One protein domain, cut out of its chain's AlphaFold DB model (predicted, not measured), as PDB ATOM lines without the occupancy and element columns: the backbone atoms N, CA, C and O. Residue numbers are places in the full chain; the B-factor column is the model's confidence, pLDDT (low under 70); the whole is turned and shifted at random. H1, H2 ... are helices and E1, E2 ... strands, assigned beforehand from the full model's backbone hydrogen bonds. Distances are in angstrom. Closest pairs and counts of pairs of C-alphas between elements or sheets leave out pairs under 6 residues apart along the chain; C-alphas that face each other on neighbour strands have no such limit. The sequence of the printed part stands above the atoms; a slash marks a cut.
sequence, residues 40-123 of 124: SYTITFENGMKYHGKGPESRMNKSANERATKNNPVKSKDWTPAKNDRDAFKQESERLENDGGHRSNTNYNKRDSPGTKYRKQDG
ATOM      1  N   SER A  40      97.835 -19.759 -43.593       84.62
ATOM      2  CA  SER A  40      97.962 -18.315 -43.424       84.62
ATOM      3  C   SER A  40      99.436 -17.945 -43.316       84.62
ATOM      4  O   SER A  40     100.263 -18.747 -42.885       84.62
ATOM      5  N   TYR A  41      99.791 -16.745 -43.750       85.31
ATOM      6  CA  TYR A  41     101.155 -16.255 -43.641       85.31
ATOM      7  C   TYR A  41     101.225 -14.791 -43.258       85.31
ATOM      8  O   TYR A  41     100.316 -14.011 -43.540       85.31
ATOM      9  N   THR A  42     102.350 -14.433 -42.654       88.50
ATOM     10  CA  THR A  42     102.740 -13.070 -42.317       88.50
ATOM     11  C   THR A  42     104.110 -12.797 -42.919       88.50
ATOM     12  O   THR A  42     105.062 -13.546 -42.711       88.50
ATOM     13  N   ILE A  43     104.216 -11.712 -43.674       86.19
ATOM     14  CA  ILE A  43     105.472 -11.210 -44.223       86.19
ATOM     15  C   ILE A  43     105.787  -9.924 -43.475       86.19
ATOM     16  O   ILE A  43     104.979  -9.000 -43.496       86.19
ATOM     17  N   THR A  44     106.944  -9.867 -42.829       88.19
ATOM     18  CA  THR A  44     107.435  -8.654 -42.169       88.19
ATOM     19  C   THR A  44     108.494  -8.022 -43.053       88.19
ATOM     20  O   THR A  44     109.385  -8.718 -43.542       88.19
ATOM     21  N   PHE A  45     108.411  -6.715 -43.254       87.12
ATOM     22  CA  PHE A  45     109.382  -5.943 -44.023       87.12
ATOM     23  C   PHE A  45     110.320  -5.157 -43.096       87.12
ATOM     24  O   PHE A  45     110.050  -5.005 -41.903       87.12
ATOM     25  N   GLU A  46     111.442  -4.676 -43.632       86.06
ATOM     26  CA  GLU A  46     112.452  -3.936 -42.855       86.06
ATOM     27  C   GLU A  46     111.900  -2.675 -42.184       86.06
ATOM     28  O   GLU A  46     112.243  -2.383 -41.041       86.06
ATOM     29  N   ASN A  47     110.970  -1.975 -42.833       80.94
ATOM     30  CA  ASN A  47     110.299  -0.806 -42.262       80.94
ATOM     31  C   ASN A  47     109.299  -1.137 -41.132       80.94
ATOM     32  O   ASN A  47     108.546  -0.262 -40.708       80.94
ATOM     33  N   GLY A  48     109.247  -2.391 -40.673       82.12
ATOM     34  CA  GLY A  48     108.353  -2.856 -39.613       82.12
ATOM     35  C   GLY A  48     106.914  -3.091 -40.069       82.12
ATOM     36  O   GLY A  48     106.107  -3.589 -39.285       82.12
ATOM     37  N   MET A  49     106.589  -2.781 -41.327       81.12
ATOM     38  CA  MET A  49     105.269  -3.073 -41.864       81.12
ATOM     39  C   MET A  49     105.102  -4.571 -42.083       81.12
ATOM     40  O   MET A  49     106.050  -5.289 -42.416       81.12
ATOM     41  N   LYS A  50     103.867  -5.037 -41.926       86.44
ATOM     42  CA  LYS A  50     103.506  -6.440 -42.102       86.44
ATOM     43  C   LYS A  50     102.470  -6.607 -43.203       86.44
ATOM     44  O   LYS A  50     101.699  -5.697 -43.497       86.44
ATOM     45  N   TYR A  51     102.472  -7.772 -43.833       83.31
ATOM     46  CA  TYR A  51     101.448  -8.197 -44.777       83.31
ATOM     47  C   TYR A  51     100.964  -9.589 -44.404       83.31
ATOM     48  O   TYR A  51     101.765 -10.525 -44.337       83.31
ATOM     49  N   HIS A  52      99.659  -9.731 -44.215       83.75
ATOM     50  CA  HIS A  52      99.026 -11.012 -43.939       83.75
ATOM     51  C   HIS A  52      98.299 -11.504 -45.179       83.75
ATOM     52  O   HIS A  52      97.598 -10.746 -45.853       83.75
ATOM     53  N   GLY A  53      98.461 -12.783 -45.476       82.88
ATOM     54  CA  GLY A  53      97.769 -13.419 -46.580       82.88
ATOM     55  C   GLY A  53      97.461 -14.874 -46.284       82.88
ATOM     56  O   GLY A  53      97.807 -15.415 -45.236       82.88
ATOM     57  N   LYS A  54      96.810 -15.518 -47.246       82.62
ATOM     58  CA  LYS A  54      96.465 -16.938 -47.202       82.62
ATOM     59  C   LYS A  54      96.934 -17.670 -48.447       82.62
ATOM     60  O   LYS A  54      97.157 -17.066 -49.506       82.62
ATOM     61  N   GLY A  55      97.009 -18.980 -48.316       82.88
ATOM     62  CA  GLY A  55      97.371 -19.912 -49.364       82.88
ATOM     63  C   GLY A  55      98.651 -20.674 -49.033       82.88
ATOM     64  O   GLY A  55      99.152 -20.591 -47.910       82.88
ATOM     65  N   PRO A  56      99.180 -21.425 -50.007       83.69
ATOM     66  CA  PRO A  56     100.375 -22.231 -49.813       83.69
ATOM     67  C   PRO A  56     101.618 -21.360 -49.607       83.69
ATOM     68  O   PRO A  56     101.646 -20.175 -49.955       83.69
ATOM     69  N   GLU A  57     102.687 -21.974 -49.110       80.62
ATOM     70  CA  GLU A  57     103.978 -21.314 -48.899       80.62
ATOM     71  C   GLU A  57     104.526 -20.665 -50.187       80.62
ATOM     72  O   GLU A  57     105.112 -19.580 -50.168       80.62
ATOM     73  N   SER A  58     104.256 -21.256 -51.352       81.62
ATOM     74  CA  SER A  58     104.623 -20.668 -52.644       81.62
ATOM     75  C   SER A  58     103.907 -19.351 -52.934       81.62
ATOM     76  O   SER A  58     104.506 -18.426 -53.490       81.62
ATOM     77  N   ARG A  59     102.659 -19.199 -52.473       83.62
ATOM     78  CA  ARG A  59     101.919 -17.934 -52.560       83.62
ATOM     79  C   ARG A  59     102.521 -16.867 -51.650       83.62
ATOM     80  O   ARG A  59     102.582 -15.706 -52.062       83.62
ATOM     81  N   MET A  60     102.992 -17.250 -50.463       85.75
ATOM     82  CA  MET A  60     103.728 -16.351 -49.570       85.75
ATOM     83  C   MET A  60     105.004 -15.851 -50.248       85.75
ATOM     84  O   MET A  60     105.224 -14.646 -50.323       85.75
ATOM     85  N   ASN A  61     105.814 -16.758 -50.800       82.81
ATOM     86  CA  ASN A  61     107.065 -16.400 -51.470       82.81
ATOM     87  C   ASN A  61     106.838 -15.474 -52.673       82.81
ATOM     88  O   ASN A  61     107.532 -14.470 -52.820       82.81
ATOM     89  N   LYS A  62     105.819 -15.759 -53.491       85.81
ATOM     90  CA  LYS A  62     105.414 -14.871 -54.588       85.81
ATOM     91  C   LYS A  62     105.011 -13.486 -54.073       85.81
ATOM     92  O   LYS A  62     105.505 -12.483 -54.573       85.81
ATOM     93  N   SER A  63     104.175 -13.435 -53.037       81.69
ATOM     94  CA  SER A  63     103.704 -12.174 -52.450       81.69
ATOM     95  C   SER A  63     104.832 -11.358 -51.820       81.69
ATOM     96  O   SER A  63     104.789 -10.131 -51.879       81.69
ATOM     97  N   ALA A  64     105.825 -12.034 -51.238       84.88
ATOM     98  CA  ALA A  64     107.028 -11.429 -50.684       84.88
ATOM     99  C   ALA A  64     107.840 -10.744 -51.784       84.88
ATOM    100  O   ALA A  64     108.165  -9.574 -51.650       84.88
ATOM    101  N   ASN A  65     108.082 -11.433 -52.901       81.94
ATOM    102  CA  ASN A  65     108.829 -10.879 -54.032       81.94
ATOM    103  C   ASN A  65     108.087  -9.733 -54.733       81.94
ATOM    104  O   ASN A  65     108.716  -8.765 -55.137       81.94
ATOM    105  N   GLU A  66     106.759  -9.817 -54.863       83.75
ATOM    106  CA  GLU A  66     105.945  -8.755 -55.478       83.75
ATOM    107  C   GLU A  66     105.910  -7.465 -54.644       83.75
ATOM    108  O   GLU A  66     105.729  -6.381 -55.195       83.75
ATOM    109  N   ARG A  67     106.029  -7.576 -53.315       81.25
ATOM    110  CA  ARG A  67     105.930  -6.439 -52.381       81.25
ATOM    111  C   ARG A  67     107.278  -5.942 -51.881       81.25
ATOM    112  O   ARG A  67     107.369  -4.791 -51.461       81.25
ATOM    113  N   ALA A  68     108.304  -6.789 -51.902       83.19
ATOM    114  CA  ALA A  68     109.660  -6.387 -51.581       83.19
ATOM    115  C   ALA A  68     110.107  -5.316 -52.574       83.19
ATOM    116  O   ALA A  68     110.016  -5.485 -53.787       83.19
ATOM    117  N   THR A  69     110.631  -4.218 -52.048       81.81
ATOM    118  CA  THR A  69     111.290  -3.196 -52.863       81.81
ATOM    119  C   THR A  69     112.739  -3.079 -52.420       81.81
ATOM    120  O   THR A  69     113.085  -3.483 -51.312       81.81
ATOM    121  N   LYS A  70     113.605  -2.494 -53.254       81.19
ATOM    122  CA  LYS A  70     115.023  -2.291 -52.907       81.19
ATOM    123  C   LYS A  70     115.208  -1.523 -51.586       81.19
ATOM    124  O   LYS A  70     116.162  -1.783 -50.865       81.19
ATOM    125  N   ASN A  71     114.279  -0.620 -51.273       79.25
ATOM    126  CA  ASN A  71     114.302   0.205 -50.062       79.25
ATOM    127  C   ASN A  71     113.551  -0.429 -48.882       79.25
ATOM    128  O   ASN A  71     113.655   0.060 -47.764       79.25
ATOM    129  N   ASN A  72     112.774  -1.485 -49.124       80.06
ATOM    130  CA  ASN A  72     112.030  -2.195 -48.094       80.06
ATOM    131  C   ASN A  72     112.006  -3.698 -48.412       80.06
ATOM    132  O   ASN A  72     111.011  -4.200 -48.957       80.06
ATOM    133  N   PRO A  73     113.121  -4.410 -48.169       88.50
ATOM    134  CA  PRO A  73     113.182  -5.839 -48.404       88.50
ATOM    135  C   PRO A  73     112.392  -6.603 -47.335       88.50
ATOM    136  O   PRO A  73     111.940  -6.063 -46.321       88.50
ATOM    137  N   VAL A  74     112.197  -7.892 -47.596       87.75
ATOM    138  CA  VAL A  74     111.526  -8.803 -46.668       87.75
ATOM    139  C   VAL A  74     112.483  -9.130 -45.530       87.75
ATOM    140  O   VAL A  74     113.551  -9.689 -45.766       87.75
ATOM    141  N   LYS A  75     112.062  -8.820 -44.307       88.00
ATOM    142  CA  LYS A  75     112.783  -9.117 -43.070       88.00
ATOM    143  C   LYS A  75     112.526 -10.542 -42.599       88.00
ATOM    144  O   LYS A  75     113.449 -11.265 -42.238       88.00
ATOM    145  N   SER A  76     111.262 -10.962 -42.597       88.56
ATOM    146  CA  SER A  76     110.881 -12.317 -42.194       88.56
ATOM    147  C   SER A  76     109.601 -12.787 -42.878       88.56
ATOM    148  O   SER A  76     108.784 -11.996 -43.354       88.56
ATOM    149  N   LYS A  77     109.447 -14.110 -42.941       87.00
ATOM    150  CA  LYS A  77     108.288 -14.801 -43.501       87.00
ATOM    151  C   LYS A  77     107.873 -15.889 -42.525       87.00
ATOM    152  O   LYS A  77     108.697 -16.724 -42.171       87.00
ATOM    153  N   ASP A  78     106.614 -15.873 -42.129       87.44
ATOM    154  CA  ASP A  78     106.000 -16.889 -41.284       87.44
ATOM    155  C   ASP A  78     104.818 -17.495 -42.034       87.44
ATOM    156  O   ASP A  78     103.904 -16.765 -42.415       87.44
ATOM    157  N   TRP A  79     104.830 -18.810 -42.252       88.69
ATOM    158  CA  TRP A  79     103.714 -19.545 -42.844       88.69
ATOM    159  C   TRP A  79     103.234 -20.606 -41.863       88.69
ATOM    160  O   TRP A  79     104.021 -21.418 -41.381       88.69
ATOM    161  N   THR A  80     101.934 -20.623 -41.593       85.38
ATOM    162  CA  THR A  80     101.291 -21.646 -40.774       85.38
ATOM    163  C   THR A  80     100.307 -22.445 -41.625       85.38
ATOM    164  O   THR A  80      99.415 -21.859 -42.249       85.38
ATOM    165  N   PRO A  81     100.440 -23.783 -41.660       83.75
ATOM    166  CA  PRO A  81      99.476 -24.634 -42.338       83.75
ATOM    167  C   PRO A  81      98.105 -24.555 -41.655       83.75
ATOM    168  O   PRO A  81      98.003 -24.549 -40.429       83.75
ATOM    169  N   ALA A  82      97.044 -24.577 -42.455       79.81
ATOM    170  CA  ALA A  82      95.669 -24.694 -41.994       79.81
ATOM    171  C   ALA A  82      95.064 -26.026 -42.453       79.81
ATOM    172  O   ALA A  82      95.478 -26.618 -43.450       79.81
ATOM    173  N   LYS A  83      94.060 -26.505 -41.712       80.75
ATOM    174  CA  LYS A  83      93.376 -27.771 -42.019       80.75
ATOM    175  C   LYS A  83      92.514 -27.668 -43.280       80.75
ATOM    176  O   LYS A  83      92.375 -28.639 -44.013       80.75
ATOM    177  N   ASN A  84      91.926 -26.499 -43.515       78.06
ATOM    178  CA  ASN A  84      91.051 -26.192 -44.642       78.06
ATOM    179  C   ASN A  84      91.059 -24.675 -44.902       78.06
ATOM    180  O   ASN A  84      91.583 -23.899 -44.097       78.06
ATOM    181  N   ASP A  85      90.486 -24.250 -46.031       74.69
ATOM    182  CA  ASP A  85      90.506 -22.839 -46.426       74.69
ATOM    183  C   ASP A  85      89.817 -21.956 -45.388       74.69
ATOM    184  O   ASP A  85      90.307 -20.872 -45.080       74.69
ATOM    185  N   ARG A  86      88.717 -22.431 -44.792       77.06
ATOM    186  CA  ARG A  86      87.960 -21.695 -43.772       77.06
ATOM    187  C   ARG A  86      88.818 -21.383 -42.544       77.06
ATOM    188  O   ARG A  86      88.789 -20.255 -42.062       77.06
ATOM    189  N   ASP A  87      89.622 -22.336 -42.087       74.81
ATOM    190  CA  ASP A  87      90.580 -22.133 -40.999       74.81
ATOM    191  C   ASP A  87      91.723 -21.199 -41.415       74.81
ATOM    192  O   ASP A  87      92.110 -20.334 -40.633       74.81
ATOM    193  N   ALA A  88      92.210 -21.287 -42.658       78.81
ATOM    194  CA  ALA A  88      93.213 -20.351 -43.178       78.81
ATOM    195  C   ALA A  88      92.703 -18.902 -43.159       78.81
ATOM    196  O   ALA A  88      93.435 -17.983 -42.793       78.81
ATOM    197  N   PHE A  89      91.432 -18.697 -43.512       79.00
ATOM    198  CA  PHE A  89      90.781 -17.396 -43.419       79.00
ATOM    199  C   PHE A  89      90.684 -16.907 -41.966       79.00
ATOM    200  O   PHE A  89      91.017 -15.752 -41.702       79.00
ATOM    201  N   LYS A  90      90.255 -17.758 -41.022       77.62
ATOM    202  CA  LYS A  90      90.156 -17.388 -39.598       77.62
ATOM    203  C   LYS A  90      91.518 -16.984 -39.023       77.62
ATOM    204  O   LYS A  90      91.624 -15.897 -38.462       77.62
ATOM    205  N   GLN A  91      92.562 -17.772 -39.284       79.94
ATOM    206  CA  GLN A  91      93.937 -17.467 -38.866       79.94
ATOM    207  C   GLN A  91      94.482 -16.172 -39.493       79.94
ATOM    208  O   GLN A  91      95.114 -15.374 -38.808       79.94
ATOM    209  N   GLU A  92      94.245 -15.930 -40.791       78.31
ATOM    210  CA  GLU A  92      94.633 -14.670 -41.457       78.31
ATOM    211  C   GLU A  92      93.975 -13.465 -40.769       78.31
ATOM    212  O   GLU A  92      94.619 -12.440 -40.551       78.31
ATOM    213  N   SER A  93      92.698 -13.598 -40.412       77.25
ATOM    214  CA  SER A  93      91.920 -12.546 -39.766       77.25
ATOM    215  C   SER A  93      92.357 -12.290 -38.318       77.25
ATOM    216  O   SER A  93      92.361 -11.145 -37.877       77.25
ATOM    217  N   GLU A  94      92.732 -13.332 -37.579       79.06
ATOM    218  CA  GLU A  94      93.288 -13.222 -36.224       79.06
ATOM    219  C   GLU A  94      94.663 -12.544 -36.237       79.06
ATOM    220  O   GLU A  94      94.886 -11.580 -35.509       79.06
ATOM    221  N   ARG A  95      95.560 -12.972 -37.137       80.38
ATOM    222  CA  ARG A  95      96.873 -12.334 -37.342       80.38
ATOM    223  C   ARG A  95      96.731 -10.850 -37.665       80.38
ATOM    224  O   ARG A  95      97.461 -10.034 -37.114       80.38
ATOM    225  N   LEU A  96      95.783 -10.516 -38.543       75.94
ATOM    226  CA  LEU A  96      95.509  -9.141 -38.938       75.94
ATOM    227  C   LEU A  96      95.017  -8.298 -37.755       75.94
ATOM    228  O   LEU A  96      95.505  -7.190 -37.576       75.94
ATOM    229  N   GLU A  97      94.080  -8.804 -36.949       78.31
ATOM    230  CA  GLU A  97      93.587  -8.097 -35.756       78.31
ATOM    231  C   GLU A  97      94.661  -7.930 -34.681       78.31
ATOM    232  O   GLU A  97      94.788  -6.837 -34.130       78.31
ATOM    233  N   ASN A  98      95.473  -8.961 -34.432       78.94
ATOM    234  CA  ASN A  98      96.571  -8.894 -33.467       78.94
ATOM    235  C   ASN A  98      97.621  -7.834 -33.851       78.94
ATOM    236  O   ASN A  98      98.244  -7.228 -32.986       78.94
ATOM    237  N   ASP A  99      97.775  -7.563 -35.149       72.00
ATOM    238  CA  ASP A  99      98.638  -6.503 -35.679       72.00
ATOM    239  C   ASP A  99      97.896  -5.167 -35.929       72.00
ATOM    240  O   ASP A  99      98.360  -4.309 -36.688       72.00
ATOM    241  N   GLY A 100      96.754  -4.956 -35.261       68.50
ATOM    242  CA  GLY A 100      96.013  -3.685 -35.235       68.50
ATOM    243  C   GLY A 100      94.954  -3.524 -36.333       68.50
ATOM    244  O   GLY A 100      94.383  -2.445 -36.497       68.50
ATOM    245  N   GLY A 101      94.677  -4.582 -37.091       68.81
ATOM    246  CA  GLY A 101      93.699  -4.602 -38.175       68.81
ATOM    247  C   GLY A 101      94.221  -4.005 -39.485       68.81
ATOM    248  O   GLY A 101      95.296  -3.408 -39.558       68.81
ATOM    249  N   HIS A 102      93.420  -4.109 -40.551       64.62
ATOM    250  CA  HIS A 102      93.771  -3.528 -41.857       64.62
ATOM    251  C   HIS A 102      93.922  -1.993 -41.794       64.62
ATOM    252  O   HIS A 102      94.641  -1.401 -42.597       64.62
ATOM    253  N   ARG A 103      93.259  -1.340 -40.832       63.62
ATOM    254  CA  ARG A 103      93.318   0.115 -40.634       63.62
ATOM    255  C   ARG A 103      94.572   0.583 -39.890       63.62
ATOM    256  O   ARG A 103      94.747   1.789 -39.734       63.62
ATOM    257  N   SER A 104      95.425  -0.334 -39.431       65.19
ATOM    258  CA  SER A 104      96.672   0.030 -38.764       65.19
ATOM    259  C   SER A 104      97.692   0.592 -39.753       65.19
ATOM    260  O   SER A 104      97.896   0.051 -40.840       65.19
ATOM    261  N   ASN A 105      98.412   1.637 -39.339       65.75
ATOM    262  CA  ASN A 105      99.484   2.250 -40.131       65.75
ATOM    263  C   ASN A 105     100.732   1.345 -40.259       65.75
ATOM    264  O   ASN A 105     101.667   1.667 -40.987       65.75
ATOM    265  N   THR A 106     100.751   0.212 -39.550       69.06
ATOM    266  CA  THR A 106     101.805  -0.812 -39.602       69.06
ATOM    267  C   THR A 106     101.451  -1.990 -40.516       69.06
ATOM    268  O   THR A 106     102.226  -2.943 -40.615       69.06
ATOM    269  N   ASN A 107     100.308  -1.942 -41.215       71.62
ATOM    270  CA  ASN A 107      99.838  -3.037 -42.056       71.62
ATOM    271  C   ASN A 107      99.701  -2.638 -43.531       71.62
ATOM    272  O   ASN A 107      99.130  -1.606 -43.872       71.62
ATOM    273  N   TYR A 108     100.192  -3.486 -44.435       68.88
ATOM    274  CA  TYR A 108      99.987  -3.329 -45.878       68.88
ATOM    275  C   TYR A 108      98.628  -3.866 -46.355       68.88
ATOM    276  O   TYR A 108      98.261  -3.666 -47.520       68.88
ATOM    277  N   ASN A 109      97.878  -4.578 -45.508       69.94
ATOM    278  CA  ASN A 109      96.558  -5.088 -45.859       69.94
ATOM    279  C   ASN A 109      95.580  -3.924 -46.067       69.94
ATOM    280  O   ASN A 109      95.283  -3.172 -45.151       69.94
ATOM    281  N   LYS A 110      95.055  -3.787 -47.294       64.88
ATOM    282  CA  LYS A 110      94.129  -2.708 -47.696       64.88
ATOM    283  C   LYS A 110      92.653  -3.004 -47.424       64.88
ATOM    284  O   LYS A 110      91.816  -2.156 -47.722       64.88
ATOM    285  N   ARG A 111      92.327  -4.216 -46.979       62.84
ATOM    286  CA  ARG A 111      90.970  -4.683 -46.672       62.84
ATOM    287  C   ARG A 111      91.054  -5.763 -45.600       62.84
ATOM    288  O   ARG A 111      92.068  -6.462 -45.527       62.84
ATOM    289  N   ASP A 112      89.982  -5.919 -44.833       62.59
ATOM    290  CA  ASP A 112      89.832  -7.053 -43.924       62.59
ATOM    291  C   ASP A 112      89.754  -8.375 -44.699       62.59
ATOM    292  O   ASP A 112      89.302  -8.431 -45.851       62.59
ATOM    293  N   SER A 113      90.214  -9.455 -44.065       60.06
ATOM    294  CA  SER A 113      90.089 -10.796 -44.633       60.06
ATOM    295  C   SER A 113      88.634 -11.281 -44.545       60.06
ATOM    296  O   SER A 113      87.961 -11.030 -43.544       60.06
ATOM    297  N   PRO A 114      88.138 -12.074 -45.518       65.75
ATOM    298  CA  PRO A 114      86.864 -12.786 -45.387       65.75
ATOM    299  C   PRO A 114      86.759 -13.656 -44.120       65.75
ATOM    300  O   PRO A 114      85.654 -13.997 -43.704       65.75
ATOM    301  N   GLY A 115      87.887 -13.980 -43.475       59.97
ATOM    302  CA  GLY A 115      87.931 -14.682 -42.193       59.97
ATOM    303  C   GLY A 115      87.194 -14.007 -41.048       59.97
ATOM    304  O   GLY A 115      86.662 -14.711 -40.194       59.97
ATOM    305  N   THR A 116      87.059 -12.679 -41.058       61.75
ATOM    306  CA  THR A 116      86.265 -11.964 -40.048       61.75
ATOM    307  C   THR A 116      84.798 -12.392 -40.101       61.75
ATOM    308  O   THR A 116      84.136 -12.509 -39.075       61.75
ATOM    309  N   LYS A 117      84.285 -12.685 -41.304       70.12
ATOM    310  CA  LYS A 117      82.924 -13.200 -41.486       70.12
ATOM    311  C   LYS A 117      82.796 -14.640 -40.990       70.12
ATOM    312  O   LYS A 117      81.777 -14.967 -40.393       70.12
ATOM    313  N   TYR A 118      83.802 -15.485 -41.220       71.00
ATOM    314  CA  TYR A 118      83.769 -16.873 -40.753       71.00
ATOM    315  C   TYR A 118      83.849 -16.984 -39.232       71.00
ATOM    316  O   TYR A 118      83.089 -17.764 -38.676       71.00
ATOM    317  N   ARG A 119      84.671 -16.159 -38.567       63.53
ATOM    318  CA  ARG A 119      84.708 -16.072 -37.095       63.53
ATOM    319  C   ARG A 119      83.333 -15.735 -36.510       63.53
ATOM    320  O   ARG A 119      82.779 -16.524 -35.757       63.53
ATOM    321  N   LYS A 120      82.689 -14.680 -37.025       69.88
ATOM    322  CA  LYS A 120      81.319 -14.295 -36.627       69.88
ATOM    323  C   LYS A 120      80.259 -15.374 -36.882       69.88
ATOM    324  O   LYS A 120      79.251 -15.408 -36.191       69.88
ATOM    325  N   GLN A 121      80.440 -16.213 -37.904       67.00
ATOM    326  CA  GLN A 121      79.531 -17.329 -38.196       67.00
ATOM    327  C   GLN A 121      79.764 -18.542 -37.291       67.00
ATOM    328  O   GLN A 121      78.831 -19.307 -37.077       67.00
ATOM    329  N   ASP A 122      80.992 -18.731 -36.809       65.38
ATOM    330  CA  ASP A 122      81.373 -19.821 -35.907       65.38
ATOM    331  C   ASP A 122      81.217 -19.451 -34.418       65.38
ATOM    332  O   ASP A 122      81.351 -20.329 -33.571       65.38
ATOM    333  N   GLY A 123      80.873 -18.196 -34.103       51.97
ATOM    334  CA  GLY A 123      80.591 -17.734 -32.738       51.97
ATOM    335  C   GLY A 123      81.797 -17.190 -31.965       51.97
ATOM    336  O   GLY A 123      81.707 -17.103 -30.743       51.97
TER     337      GLY A 123
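AT A GLANCE: This is residues 40 to 123 of the 124 residues of an uncharacterized protein of Algoriphagus lacus (UniProt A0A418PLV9). A small antiparallel sheet, E2, E1, E3 in order, is sandwiched between H1 and H2, making three layers, helices on both faces. Short H3 packs on H2, away from the sheet. The printed part has 84 residues, with three named helices and three named strands in the order E1, E2, H1, E3, H2, H3; it is mixed in class and compact, radius of gyration of the C-alphas 12.5 A, spans 42 by 26 by 15 A.

IN THESE COORDINATES: E1 is residues 40 to 45, from C-alpha 40 at (97.962, -18.315, -43.424); E2 is 50 to 54; E3 is 74 to 81, 20.4 A. H1 is 57 to 67, H2 is 85 to 98, 20.0 A, and H3 is 115 to 122, ending at C-alpha (81.373, -19.821, -35.907).

HOW THE PARTS SIT: Within hydrogen-bond range are N 43 and O 51, 2.8 A, in hairpin E1 and E2, and N 42 and O 78, 2.8 A, between E1 and E3. E2, H1, E3 form a split strand-helix-strand unit, E1 between its same-way strands, crossover right-handed. H1 is on the sheet, height 8.5 A; H2, on the opposite face, height 7.5 A, runs along the strands. H3 touches H2, closest C-alphas Phe 89 and Gly 115, 4.1 A. In H1, H2 and H3 every O i to N i+4 pair is within range.

THE WHOLE: The farthest C-alphas, Lys 70 and Gly 123, are 42.8 A apart. The printed part has no cut; the H2 to H3 link is long. Residues 100 to 106, 108 to 116 and 119 to 123 have pLDDT under 70.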